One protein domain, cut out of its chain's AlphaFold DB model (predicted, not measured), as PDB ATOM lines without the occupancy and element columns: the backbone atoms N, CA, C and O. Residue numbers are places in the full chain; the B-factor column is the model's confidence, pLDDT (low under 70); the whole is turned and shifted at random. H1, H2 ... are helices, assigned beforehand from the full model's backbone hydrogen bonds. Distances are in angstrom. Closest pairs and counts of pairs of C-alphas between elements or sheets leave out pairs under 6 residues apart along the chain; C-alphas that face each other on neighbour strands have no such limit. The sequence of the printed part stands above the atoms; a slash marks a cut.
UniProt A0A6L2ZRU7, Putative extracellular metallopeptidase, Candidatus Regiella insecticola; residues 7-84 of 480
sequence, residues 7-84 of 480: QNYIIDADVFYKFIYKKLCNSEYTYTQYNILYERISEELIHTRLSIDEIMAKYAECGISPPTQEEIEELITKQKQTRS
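AT A GLANCE: This is residues 7 to 84 of the 480 residues of the protein "Putative extracellular metallopeptidase" of Candidatus Regiella insecticola (UniProt A0A6L2ZRU7). H2, the longest helix by residues with 15, lies side by side with H1 as a hairpin; H3 packs aslant on H2, and H4 aslant on H1. The 78 printed residues hold four named helices, H1 to H4 in order, class all helix. The whole is compact, radius of gyration of the C-alphas 11.5 A, spans 33 by 23 by 22 A.

HOW THE PARTS SIT: H2, residues 31 to 45, touches H1, residues 13 to 25, at 7 degrees, a shallow tilt, opposite ways; closest C-alphas Ala 13 and Leu 45, 5.0 A. With 37 to 41 alone, H2 touches H3, residues 52 to 61, in another hairpin, 41 degrees, steep; closest C-alphas Ile 41 and Ile 55, 6.9 A. H1 touches H4, residues 69 to 82, at 52 degrees, steep, through 15 to 19 and 75 to 79 alone; closest C-alphas Val 15 and Gln 79, 6.3 A. O i to N i+4 pairs are within hydrogen-bond range throughout H1, H3 and H4, and 9 of 11 in H2.

IN THESE COORDINATES: H1 begins at C-alpha 13 (97.334, 33.178, 70.115) and spans 18.0 A; H2 spans 19.9 A, H3 14.3 A, H4 20.0 A, ending at C-alpha 82 (103.624, 42.682, 66.093).

THE WHOLE: The printed part has no cut; pLDDT is under 70 at 7 to 9, 46 to 48 and 82 to 84.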
ATOM      1  N   GLN A   7      93.145  44.357  82.484       56.91
ATOM      2  CA  GLN A   7      92.134  43.298  82.607       56.91
ATOM      3  C   GLN A   7      91.349  43.009  81.316       56.91
ATOM      4  O   GLN A   7      91.131  41.849  80.997       56.91
ATOM      5  N   ASN A   8      90.980  44.031  80.530       59.62
ATOM      6  CA  ASN A   8      90.191  43.865  79.297       59.62
ATOM      7  C   ASN A   8      91.046  43.703  78.022       59.62
ATOM      8  O   ASN A   8      90.509  43.707  76.911       59.62
ATOM      9  N   TYR A   9      92.373  43.610  78.139       69.38
ATOM     10  CA  TYR A   9      93.247  43.473  76.978       69.38
ATOM     11  C   TYR A   9      93.186  42.044  76.422       69.38
ATOM     12  O   TYR A   9      93.507  41.077  77.110       69.38
ATOM     13  N   ILE A  10      92.773  41.924  75.159       72.31
ATOM     14  CA  ILE A  10      92.652  40.645  74.448       72.31
ATOM     15  C   ILE A  10      94.026  40.215  73.942       72.31
ATOM     16  O   ILE A  10      94.641  40.950  73.163       72.31
ATOM     17  N   ILE A  11      94.465  39.019  74.328       75.56
ATOM     18  CA  ILE A  11      95.749  38.448  73.908       75.56
ATOM     19  C   ILE A  11      95.633  37.732  72.548       75.56
ATOM     20  O   ILE A  11      94.566  37.266  72.142       75.56
ATOM     21  N   ASP A  12      96.748  37.694  71.825       73.88
ATOM     22  CA  ASP A  12      96.951  36.992  70.562       73.88
ATOM     23  C   ASP A  12      97.536  35.584  70.765       73.88
ATOM     24  O   ASP A  12      98.513  35.411  71.494       73.88
ATOM     25  N   ALA A  13      96.985  34.596  70.055       72.75
ATOM     26  CA  ALA A  13      97.334  33.178  70.115       72.75
ATOM     27  C   ALA A  13      98.834  32.941  69.934       72.75
ATOM     28  O   ALA A  13      99.453  32.316  70.780       72.75
ATOM     29  N   ASP A  14      99.441  33.493  68.881       71.75
ATOM     30  CA  ASP A  14     100.881  33.363  68.622       71.75
ATOM     31  C   ASP A  14     101.763  34.087  69.650       71.75
ATOM     32  O   ASP A  14     102.793  33.564  70.070       71.75
ATOM     33  N   VAL A  15     101.346  35.264  70.119       79.94
ATOM     34  CA  VAL A  15     102.073  35.988  71.172       79.94
ATOM     35  C   VAL A  15     102.071  35.177  72.474       79.94
ATOM     36  O   VAL A  15     103.107  35.069  73.137       79.94
ATOM     37  N   PHE A  16     100.946  34.534  72.800       86.50
ATOM     38  CA  PHE A  16     100.831  33.610  73.925       86.50
ATOM     39  C   PHE A  16     101.596  32.293  73.699       86.50
ATOM     40  O   PHE A  16     102.338  31.864  74.582       86.50
ATOM     41  N   TYR A  17     101.493  31.692  72.511       83.56
ATOM     42  CA  TYR A  17     102.221  30.491  72.093       83.56
ATOM     43  C   TYR A  17     103.734  30.677  72.249       83.56
ATOM     44  O   TYR A  17     104.392  29.913  72.954       83.56
ATOM     45  N   LYS A  18     104.289  31.744  71.655       84.56
ATOM     46  CA  LYS A  18     105.716  32.087  71.740       84.56
ATOM     47  C   LYS A  18     106.157  32.311  73.184       84.56
ATOM     48  O   LYS A  18     107.289  31.980  73.528       84.56
ATOM     49  N   PHE A  19     105.277  32.824  74.042       90.25
ATOM     50  CA  PHE A  19     105.544  32.962  75.471       90.25
ATOM     51  C   PHE A  19     105.587  31.616  76.204       90.25
ATOM     52  O   PHE A  19     106.598  31.328  76.845       90.25
ATOM     53  N   ILE A  20     104.568  30.759  76.076       91.81
ATOM     54  CA  ILE A  20     104.576  29.443  76.740       91.81
ATOM     55  C   ILE A  20     105.682  28.530  76.182       91.81
ATOM     56  O   ILE A  20     106.264  27.742  76.928       91.81
ATOM     57  N   TYR A  21     106.049  28.688  74.907       85.88
ATOM     58  CA  TYR A  21     107.183  28.002  74.288       85.88
ATOM     59  C   TYR A  21     108.535  28.533  74.800       85.88
ATOM     60  O   TYR A  21     109.394  27.738  75.171       85.88
ATOM     61  N   LYS A  22     108.717  29.859  74.934       90.19
ATOM     62  CA  LYS A  22     109.893  30.467  75.603       90.19
ATOM     63  C   LYS A  22     110.049  29.918  77.028       90.19
ATOM     64  O   LYS A  22     111.147  29.519  77.407       90.19
ATOM     65  N   LYS A  23     108.948  29.825  77.785       92.56
ATOM     66  CA  LYS A  23     108.909  29.230  79.132       92.56
ATOM     67  C   LYS A  23     109.305  27.745  79.135       92.56
ATOM     68  O   LYS A  23     110.072  27.333  80.003       92.56
ATOM     69  N   LEU A  24     108.854  26.950  78.159       91.75
ATOM     70  CA  LEU A  24     109.296  25.559  77.979       91.75
ATOM     71  C   LEU A  24     110.805  25.476  77.686       91.75
ATOM     72  O   LEU A  24     111.517  24.731  78.356       91.75
ATOM     73  N   CYS A  25     111.312  26.257  76.727       88.50
ATOM     74  CA  CYS A  25     112.735  26.283  76.372       88.50
ATOM     75  C   CYS A  25     113.632  26.698  77.548       88.50
ATOM     76  O   CYS A  25     114.713  26.139  77.725       88.50
ATOM     77  N   ASN A  26     113.162  27.622  78.387       93.00
ATOM     78  CA  ASN A  26     113.841  28.047  79.611       93.00
ATOM     79  C   ASN A  26     113.716  27.042  80.777       93.00
ATOM     80  O   ASN A  26     114.270  27.285  81.846       93.00
ATOM     81  N   SER A  27     113.002  25.920  80.599       91.56
ATOM     82  CA  SER A  27     112.657  24.955  81.662       91.56
ATOM     83  C   SER A  27     111.818  25.537  82.813       91.56
ATOM     84  O   SER A  27     111.774  24.971  83.903       91.56
ATOM     85  N   GLU A  28     111.123  26.652  82.571       92.62
ATOM     86  CA  GLU A  28     110.183  27.277  83.512       92.62
ATOM     87  C   GLU A  28     108.823  26.557  83.519       92.62
ATOM     88  O   GLU A  28     108.140  26.531  84.543       92.62
ATOM     89  N   TYR A  29     108.455  25.921  82.400       93.81
ATOM     90  CA  TYR A  29     107.355  24.958  82.319       93.81
ATOM     91  C   TYR A  29     107.870  23.564  81.962       93.81
ATOM     92  O   TYR A  29     108.764  23.398  81.133       93.81
ATOM     93  N   THR A  30     107.252  22.541  82.550       92.75
ATOM     94  CA  THR A  30     107.385  21.161  82.066       92.75
ATOM     95  C   THR A  30     106.662  20.987  80.730       92.75
ATOM     96  O   THR A  30     105.704  21.700  80.429       92.75
ATOM     97  N   TYR A  31     107.059  19.977  79.951       88.38
ATOM     98  CA  TYR A  31     106.388  19.621  78.695       88.38
ATOM     99  C   TYR A  31     104.873  19.382  78.871       88.38
ATOM    100  O   TYR A  31     104.072  19.840  78.063       88.38
ATOM    101  N   THR A  32     104.462  18.749  79.976       91.69
ATOM    102  CA  THR A  32     103.045  18.537  80.309       91.69
ATOM    103  C   THR A  32     102.301  19.849  80.568       91.69
ATOM    104  O   THR A  32     101.201  20.028  80.056       91.69
ATOM    105  N   GLN A  33     102.891  20.784  81.322       90.69
ATOM    106  CA  GLN A  33     102.285  22.102  81.562       90.69
ATOM    107  C   GLN A  33     102.175  22.913  80.269       90.69
ATOM    108  O   GLN A  33     101.138  23.519  80.020       90.69
ATOM    109  N   TYR A  34     103.211  22.876  79.427       90.38
ATOM    110  CA  TYR A  34     103.192  23.507  78.111       90.38
ATOM    111  C   TYR A  34     102.055  22.963  77.231       90.38
ATOM    112  O   TYR A  34     101.266  23.762  76.735       90.38
ATOM    113  N   ASN A  35     101.910  21.636  77.098       83.56
ATOM    114  CA  ASN A  35     100.833  21.040  76.293       83.56
ATOM    115  C   ASN A  35      99.442  21.437  76.817       83.56
ATOM    116  O   ASN A  35      98.587  21.829  76.028       83.56
ATOM    117  N   ILE A  36      99.236  21.426  78.141       88.00
ATOM    118  CA  ILE A  36      97.967  21.852  78.754       88.00
ATOM    119  C   ILE A  36      97.651  23.317  78.410       88.00
ATOM    120  O   ILE A  36      96.534  23.612  77.996       88.00
ATOM    121  N   LEU A  37      98.611  24.238  78.545       90.69
ATOM    122  CA  LEU A  37      98.408  25.658  78.214       90.69
ATOM    123  C   LEU A  37      98.224  25.895  76.708       90.69
ATOM    124  O   LEU A  37      97.469  26.782  76.305       90.69
ATOM    125  N   TYR A  38      98.899  25.103  75.877       83.56
ATOM    126  CA  TYR A  38      98.735  25.121  74.429       83.56
ATOM    127  C   TYR A  38      97.302  24.723  74.042       83.56
ATOM    128  O   TYR A  38      96.597  25.519  73.426       83.56
ATOM    129  N   GLU A  39      96.819  23.567  74.500       78.38
ATOM    130  CA  GLU A  39      95.465  23.071  74.213       78.38
ATOM    131  C   GLU A  39      94.356  23.945  74.825       78.38
ATOM    132  O   GLU A  39      93.345  24.210  74.178       78.38
ATOM    133  N   ARG A  40      94.521  24.403  76.077       82.62
ATOM    134  CA  ARG A  40      93.463  25.092  76.847       82.62
ATOM    135  C   ARG A  40      93.383  26.597  76.637       82.62
ATOM    136  O   ARG A  40      92.405  27.203  77.069       82.62
ATOM    137  N   ILE A  41      94.417  27.213  76.069       86.19
ATOM    138  CA  ILE A  41      94.498  28.672  75.918       86.19
ATOM    139  C   ILE A  41      94.974  29.038  74.514       86.19
ATOM    140  O   ILE A  41      94.295  29.796  73.828       86.19
ATOM    141  N   SER A  42      96.108  28.494  74.061       80.38
ATOM    142  CA  SER A  42      96.696  28.886  72.772       80.38
ATOM    143  C   SER A  42      95.823  28.503  71.574       80.38
ATOM    144  O   SER A  42      95.604  29.341  70.704       80.38
ATOM    145  N   GLU A  43      95.310  27.271  71.532       73.06
ATOM    146  CA  GLU A  43      94.397  26.804  70.477       73.06
ATOM    147  C   GLU A  43      93.020  27.475  70.580       73.06
ATOM    148  O   GLU A  43      92.408  27.815  69.568       73.06
ATOM    149  N   GLU A  44      92.538  27.739  71.798       75.94
ATOM    150  CA  GLU A  44      91.258  28.424  72.014       75.94
ATOM    151  C   GLU A  44      91.302  29.869  71.482       75.94
ATOM    152  O   GLU A  44      90.384  30.302  70.784       75.94
ATOM    153  N   LEU A  45      92.410  30.589  71.710       74.81
ATOM    154  CA  LEU A  45      92.654  31.945  71.195       74.81
ATOM    155  C   LEU A  45      92.618  32.052  69.658       74.81
ATOM    156  O   LEU A  45      92.319  33.123  69.138       74.81
ATOM    157  N   ILE A  46      92.864  30.968  68.908       65.38
ATOM    158  CA  ILE A  46      92.731  30.966  67.435       65.38
ATOM    159  C   ILE A  46      91.271  31.221  67.011       65.38
ATOM    160  O   ILE A  46      91.006  31.747  65.928       65.38
ATOM    161  N   HIS A  47      90.318  30.860  67.871       58.91
ATOM    162  CA  HIS A  47      88.886  30.828  67.582       58.91
ATOM    163  C   HIS A  47      88.066  31.836  68.401       58.91
ATOM    164  O   HIS A  47      87.048  32.338  67.922       58.91
ATOM    165  N   THR A  48      88.524  32.174  69.608       64.94
ATOM    166  CA  THR A  48      87.853  33.111  70.515       64.94
ATOM    167  C   THR A  48      88.696  34.358  70.803       64.94
ATOM    168  O   THR A  48      89.702  34.646  70.156       64.94
ATOM    169  N   ARG A  49      88.256  35.161  71.769       70.69
ATOM    170  CA  ARG A  49      89.029  36.245  72.375       70.69
ATOM    171  C   ARG A  49      89.046  36.014  73.872       70.69
ATOM    172  O   ARG A  49      87.987  36.082  74.480       70.69
ATOM    173  N   LEU A  50      90.225  35.788  74.442       77.88
ATOM    174  CA  LEU A  50      90.397  35.771  75.889       77.88
ATOM    175  C   LEU A  50      91.070  37.070  76.325       77.88
ATOM    176  O   LEU A  50      92.095  37.488  75.772       77.88
ATOM    177  N   SER A  51      90.462  37.704  77.313       84.81
ATOM    178  CA  SER A  51      91.080  38.728  78.143       84.81
ATOM    179  C   SER A  51      92.185  38.130  79.022       84.81
ATOM    180  O   SER A  51      92.277  36.913  79.205       84.81
ATOM    181  N   ILE A  52      93.026  38.988  79.602       86.50
ATOM    182  CA  ILE A  52      94.043  38.550  80.567       86.50
ATOM    183  C   ILE A  52      93.391  37.868  81.777       86.50
ATOM    184  O   ILE A  52      93.887  36.830  82.209       86.50
ATOM    185  N   ASP A  53      92.261  38.374  82.275       86.56
ATOM    186  CA  ASP A  53      91.571  37.790  83.432       86.56
ATOM    187  C   ASP A  53      91.034  36.372  83.127       86.56
ATOM    188  O   ASP A  53      91.167  35.469  83.955       86.56
ATOM    189  N   GLU A  54      90.513  36.130  81.918       89.38
ATOM    190  CA  GLU A  54      90.084  34.792  81.466       89.38
ATOM    191  C   GLU A  54      91.266  33.830  81.278       89.38
ATOM    192  O   GLU A  54      91.174  32.651  81.625       89.38
ATOM    193  N   ILE A  55      92.404  34.324  80.779       89.44
ATOM    194  CA  ILE A  55      93.648  33.547  80.706       89.44
ATOM    195  C   ILE A  55      94.102  33.159  82.118       89.44
ATOM    196  O   ILE A  55      94.387  31.988  82.367       89.44
ATOM    197  N   MET A  56      94.107  34.099  83.067       90.62
ATOM    198  CA  MET A  56      94.484  33.836  84.461       90.62
ATOM    199  C   MET A  56      93.566  32.821  85.147       90.62
ATOM    200  O   MET A  56      94.054  31.960  85.883       90.62
ATOM    201  N   ALA A  57      92.259  32.867  84.874       90.75
ATOM    202  CA  ALA A  57      91.318  31.856  85.348       90.75
ATOM    203  C   ALA A  57      91.694  30.452  84.838       90.75
ATOM    204  O   ALA A  57      91.811  29.522  85.637       90.75
ATOM    205  N   LYS A  58      92.002  30.308  83.541       92.12
ATOM    206  CA  LYS A  58      92.422  29.026  82.945       92.12
ATOM    207  C   LYS A  58      93.747  28.501  83.515       92.12
ATOM    208  O   LYS A  58      93.872  27.295  83.723       92.12
ATOM    209  N   TYR A  59      94.716  29.367  83.837       93.50
ATOM    210  CA  TYR A  59      95.934  28.958  84.562       93.50
ATOM    211  C   TYR A  59      95.599  28.336  85.930       93.50
ATOM    212  O   TYR A  59      96.115  27.265  86.265       93.50
ATOM    213  N   ALA A  60      94.697  28.969  86.690       91.06
ATOM    214  CA  ALA A  60      94.257  28.471  87.992       91.06
ATOM    215  C   ALA A  60      93.487  27.139  87.886       91.06
ATOM    216  O   ALA A  60      93.758  26.223  88.662       91.06
ATOM    217  N   GLU A  61      92.594  26.995  86.900       92.81
ATOM    218  CA  GLU A  61      91.883  25.739  86.599       92.81
ATOM    219  C   GLU A  61      92.840  24.589  86.259       92.81
ATOM    220  O   GLU A  61      92.633  23.454  86.688       92.81
ATOM    221  N   CYS A  62      93.917  24.881  85.525       89.12
ATOM    222  CA  CYS A  62      94.941  23.902  85.162       89.12
ATOM    223  C   CYS A  62      95.919  23.579  86.309       89.12
ATOM    224  O   CYS A  62      96.743  22.675  86.166       89.12
ATOM    225  N   GLY A  63      95.870  24.311  87.430       90.69
ATOM    226  CA  GLY A  63      96.830  24.176  88.529       90.69
ATOM    227  C   GLY A  63      98.253  24.619  88.162       90.69
ATOM    228  O   GLY A  63      99.221  24.096  88.715       90.69
ATOM    229  N   ILE A  64      98.396  25.552  87.214       93.69
ATOM    230  CA  ILE A  64      99.686  26.043  86.711       93.69
ATOM    231  C   ILE A  64      99.905  27.474  87.205       93.69
ATOM    232  O   ILE A  64      98.991  28.296  87.166       93.69
ATOM    233  N   SER A  65     101.123  27.789  87.656       91.81
ATOM    234  CA  SER A  65     101.475  29.143  88.090       91.81
ATOM    235  C   SER A  65     101.236  30.163  86.965       91.81
ATOM    236  O   SER A  65     101.807  29.989  85.882       91.81
ATOM    237  N   PRO A  66     100.426  31.214  87.198       92.12
ATOM    238  CA  PRO A  66     100.152  32.235  86.194       92.12
ATOM    239  C   PRO A  66     101.401  33.065  85.843       92.12
ATOM    240  O   PRO A  66     102.337  33.124  86.648       92.12
ATOM    241  N   PRO A  67     101.411  33.742  84.678       91.88
ATOM    242  CA  PRO A  67     102.428  34.730  84.329       91.88
ATOM    243  C   PRO A  67     102.552  35.839  85.379       91.88
ATOM    244  O   PRO A  67     101.571  36.221  86.023       91.88
ATOM    245  N   THR A  68     103.751  36.398  85.527       91.56
ATOM    246  CA  THR A  68     103.957  37.576  86.386       91.56
ATOM    247  C   THR A  68     103.396  38.848  85.739       91.56
ATOM    248  O   THR A  68     103.208  38.912  84.526       91.56
ATOM    249  N   GLN A  69     103.168  39.904  86.526       89.25
ATOM    250  CA  GLN A  69     102.724  41.201  85.995       89.25
ATOM    251  C   GLN A  69     103.694  41.767  84.936       89.25
ATOM    252  O   GLN A  69     103.258  42.298  83.920       89.25
ATOM    253  N   GLU A  70     105.005  41.607  85.143       91.00
ATOM    254  CA  GLU A  70     106.035  42.039  84.189       91.00
ATOM    255  C   GLU A  70     105.961  41.242  82.877       91.00
ATOM    256  O   GLU A  70     106.108  41.802  81.792       91.00
ATOM    257  N   GLU A  71     105.661  39.943  82.954       91.38
ATOM    258  CA  GLU A  71     105.471  39.080  81.783       91.38
ATOM    259  C   GLU A  71     104.210  39.439  80.995       91.38
ATOM    260  O   GLU A  71     104.249  39.477  79.767       91.38
ATOM    261  N   ILE A  72     103.108  39.768  81.675       89.44
ATOM    262  CA  ILE A  72     101.892  40.300  81.039       89.44
ATOM    263  C   ILE A  72     102.214  41.595  80.279       89.44
ATOM    264  O   ILE A  72     101.758  41.793  79.152       89.44
ATOM    265  N   GLU A  73     103.025  42.477  80.860       88.06
ATOM    266  CA  GLU A  73     103.430  43.729  80.221       88.06
ATOM    267  C   GLU A  73     104.402  43.504  79.046       88.06
ATOM    268  O   GLU A  73     104.267  44.183  78.020       88.06
ATOM    269  N   GLU A  74     105.296  42.503  79.112       86.69
ATOM    270  CA  GLU A  74     106.096  42.028  77.966       86.69
ATOM    271  C   GLU A  74     105.179  41.520  76.836       86.69
ATOM    272  O   GLU A  74     105.363  41.904  75.679       86.69
ATOM    273  N   LEU A  75     104.155  40.717  77.162       84.88
ATOM    274  CA  LEU A  75     103.175  40.181  76.208       84.88
ATOM    275  C   LEU A  75     102.384  41.293  75.506       84.88
ATOM    276  O   LEU A  75     102.364  41.349  74.275       84.88
ATOM    277  N   ILE A  76     101.789  42.219  76.266       84.50
ATOM    278  CA  ILE A  76     101.054  43.378  75.726       84.50
ATOM    279  C   ILE A  76     101.964  44.222  74.822       84.50
ATOM    280  O   ILE A  76     101.536  44.695  73.766       84.50
ATOM    281  N   THR A  77     103.220  44.431  75.226       84.44
ATOM    282  CA  THR A  77     104.182  45.243  74.468       84.44
ATOM    283  C   THR A  77     104.565  44.567  73.154       84.44
ATOM    284  O   THR A  77     104.475  45.199  72.100       84.44
ATOM    285  N   LYS A  78     104.900  43.271  73.190       81.19
ATOM    286  CA  LYS A  78     105.174  42.469  71.991       81.19
ATOM    287  C   LYS A  78     103.984  42.438  71.048       81.19
ATOM    288  O   LYS A  78     104.158  42.661  69.857       81.19
ATOM    289  N   GLN A  79     102.774  42.259  71.568       78.88
ATOM    290  CA  GLN A  79     101.562  42.266  70.757       78.88
ATOM    291  C   GLN A  79     101.309  43.619  70.078       78.88
ATOM    292  O   GLN A  79     100.905  43.674  68.919       78.88
ATOM    293  N   LYS A  80     101.569  44.736  70.770       76.44
ATOM    294  CA  LYS A  80     101.487  46.079  70.170       76.44
ATOM    295  C   LYS A  80     102.531  46.277  69.066       76.44
ATOM    296  O   LYS A  80     102.217  46.906  68.060       76.44
ATOM    297  N   GLN A  81     103.732  45.718  69.224       72.50
ATOM    298  CA  GLN A  81     104.775  45.729  68.192       72.50
ATOM    299  C   GLN A  81     104.387  44.862  66.984       72.50
ATOM    300  O   GLN A  81     104.386  45.364  65.861       72.50
ATOM    301  N   THR A  82     103.978  43.603  67.190       66.19
ATOM    302  CA  THR A  82     103.624  42.682  66.093       66.19
ATOM    303  C   THR A  82     102.391  43.142  65.320       66.19
ATOM    304  O   THR A  82     102.363  43.004  64.098       66.19
ATOM    305  N   ARG A  83     101.402  43.743  65.999       66.06
ATOM    306  CA  ARG A  83     100.217  44.359  65.375       66.06
ATOM    307  C   ARG A  83     100.475  45.721  64.717       66.06
ATOM    308  O   ARG A  83      99.566  46.227  64.060       66.06
ATOM    309  N   SER A  84     101.641  46.344  64.903       65.81
ATOM    310  CA  SER A  84     101.895  47.674  64.335       65.81
ATOM    311  C   SER A  84     101.888  47.635  62.801       65.81
ATOM    312  O   SER A  84     102.413  46.709  62.179       65.81
TER     313      SER A  84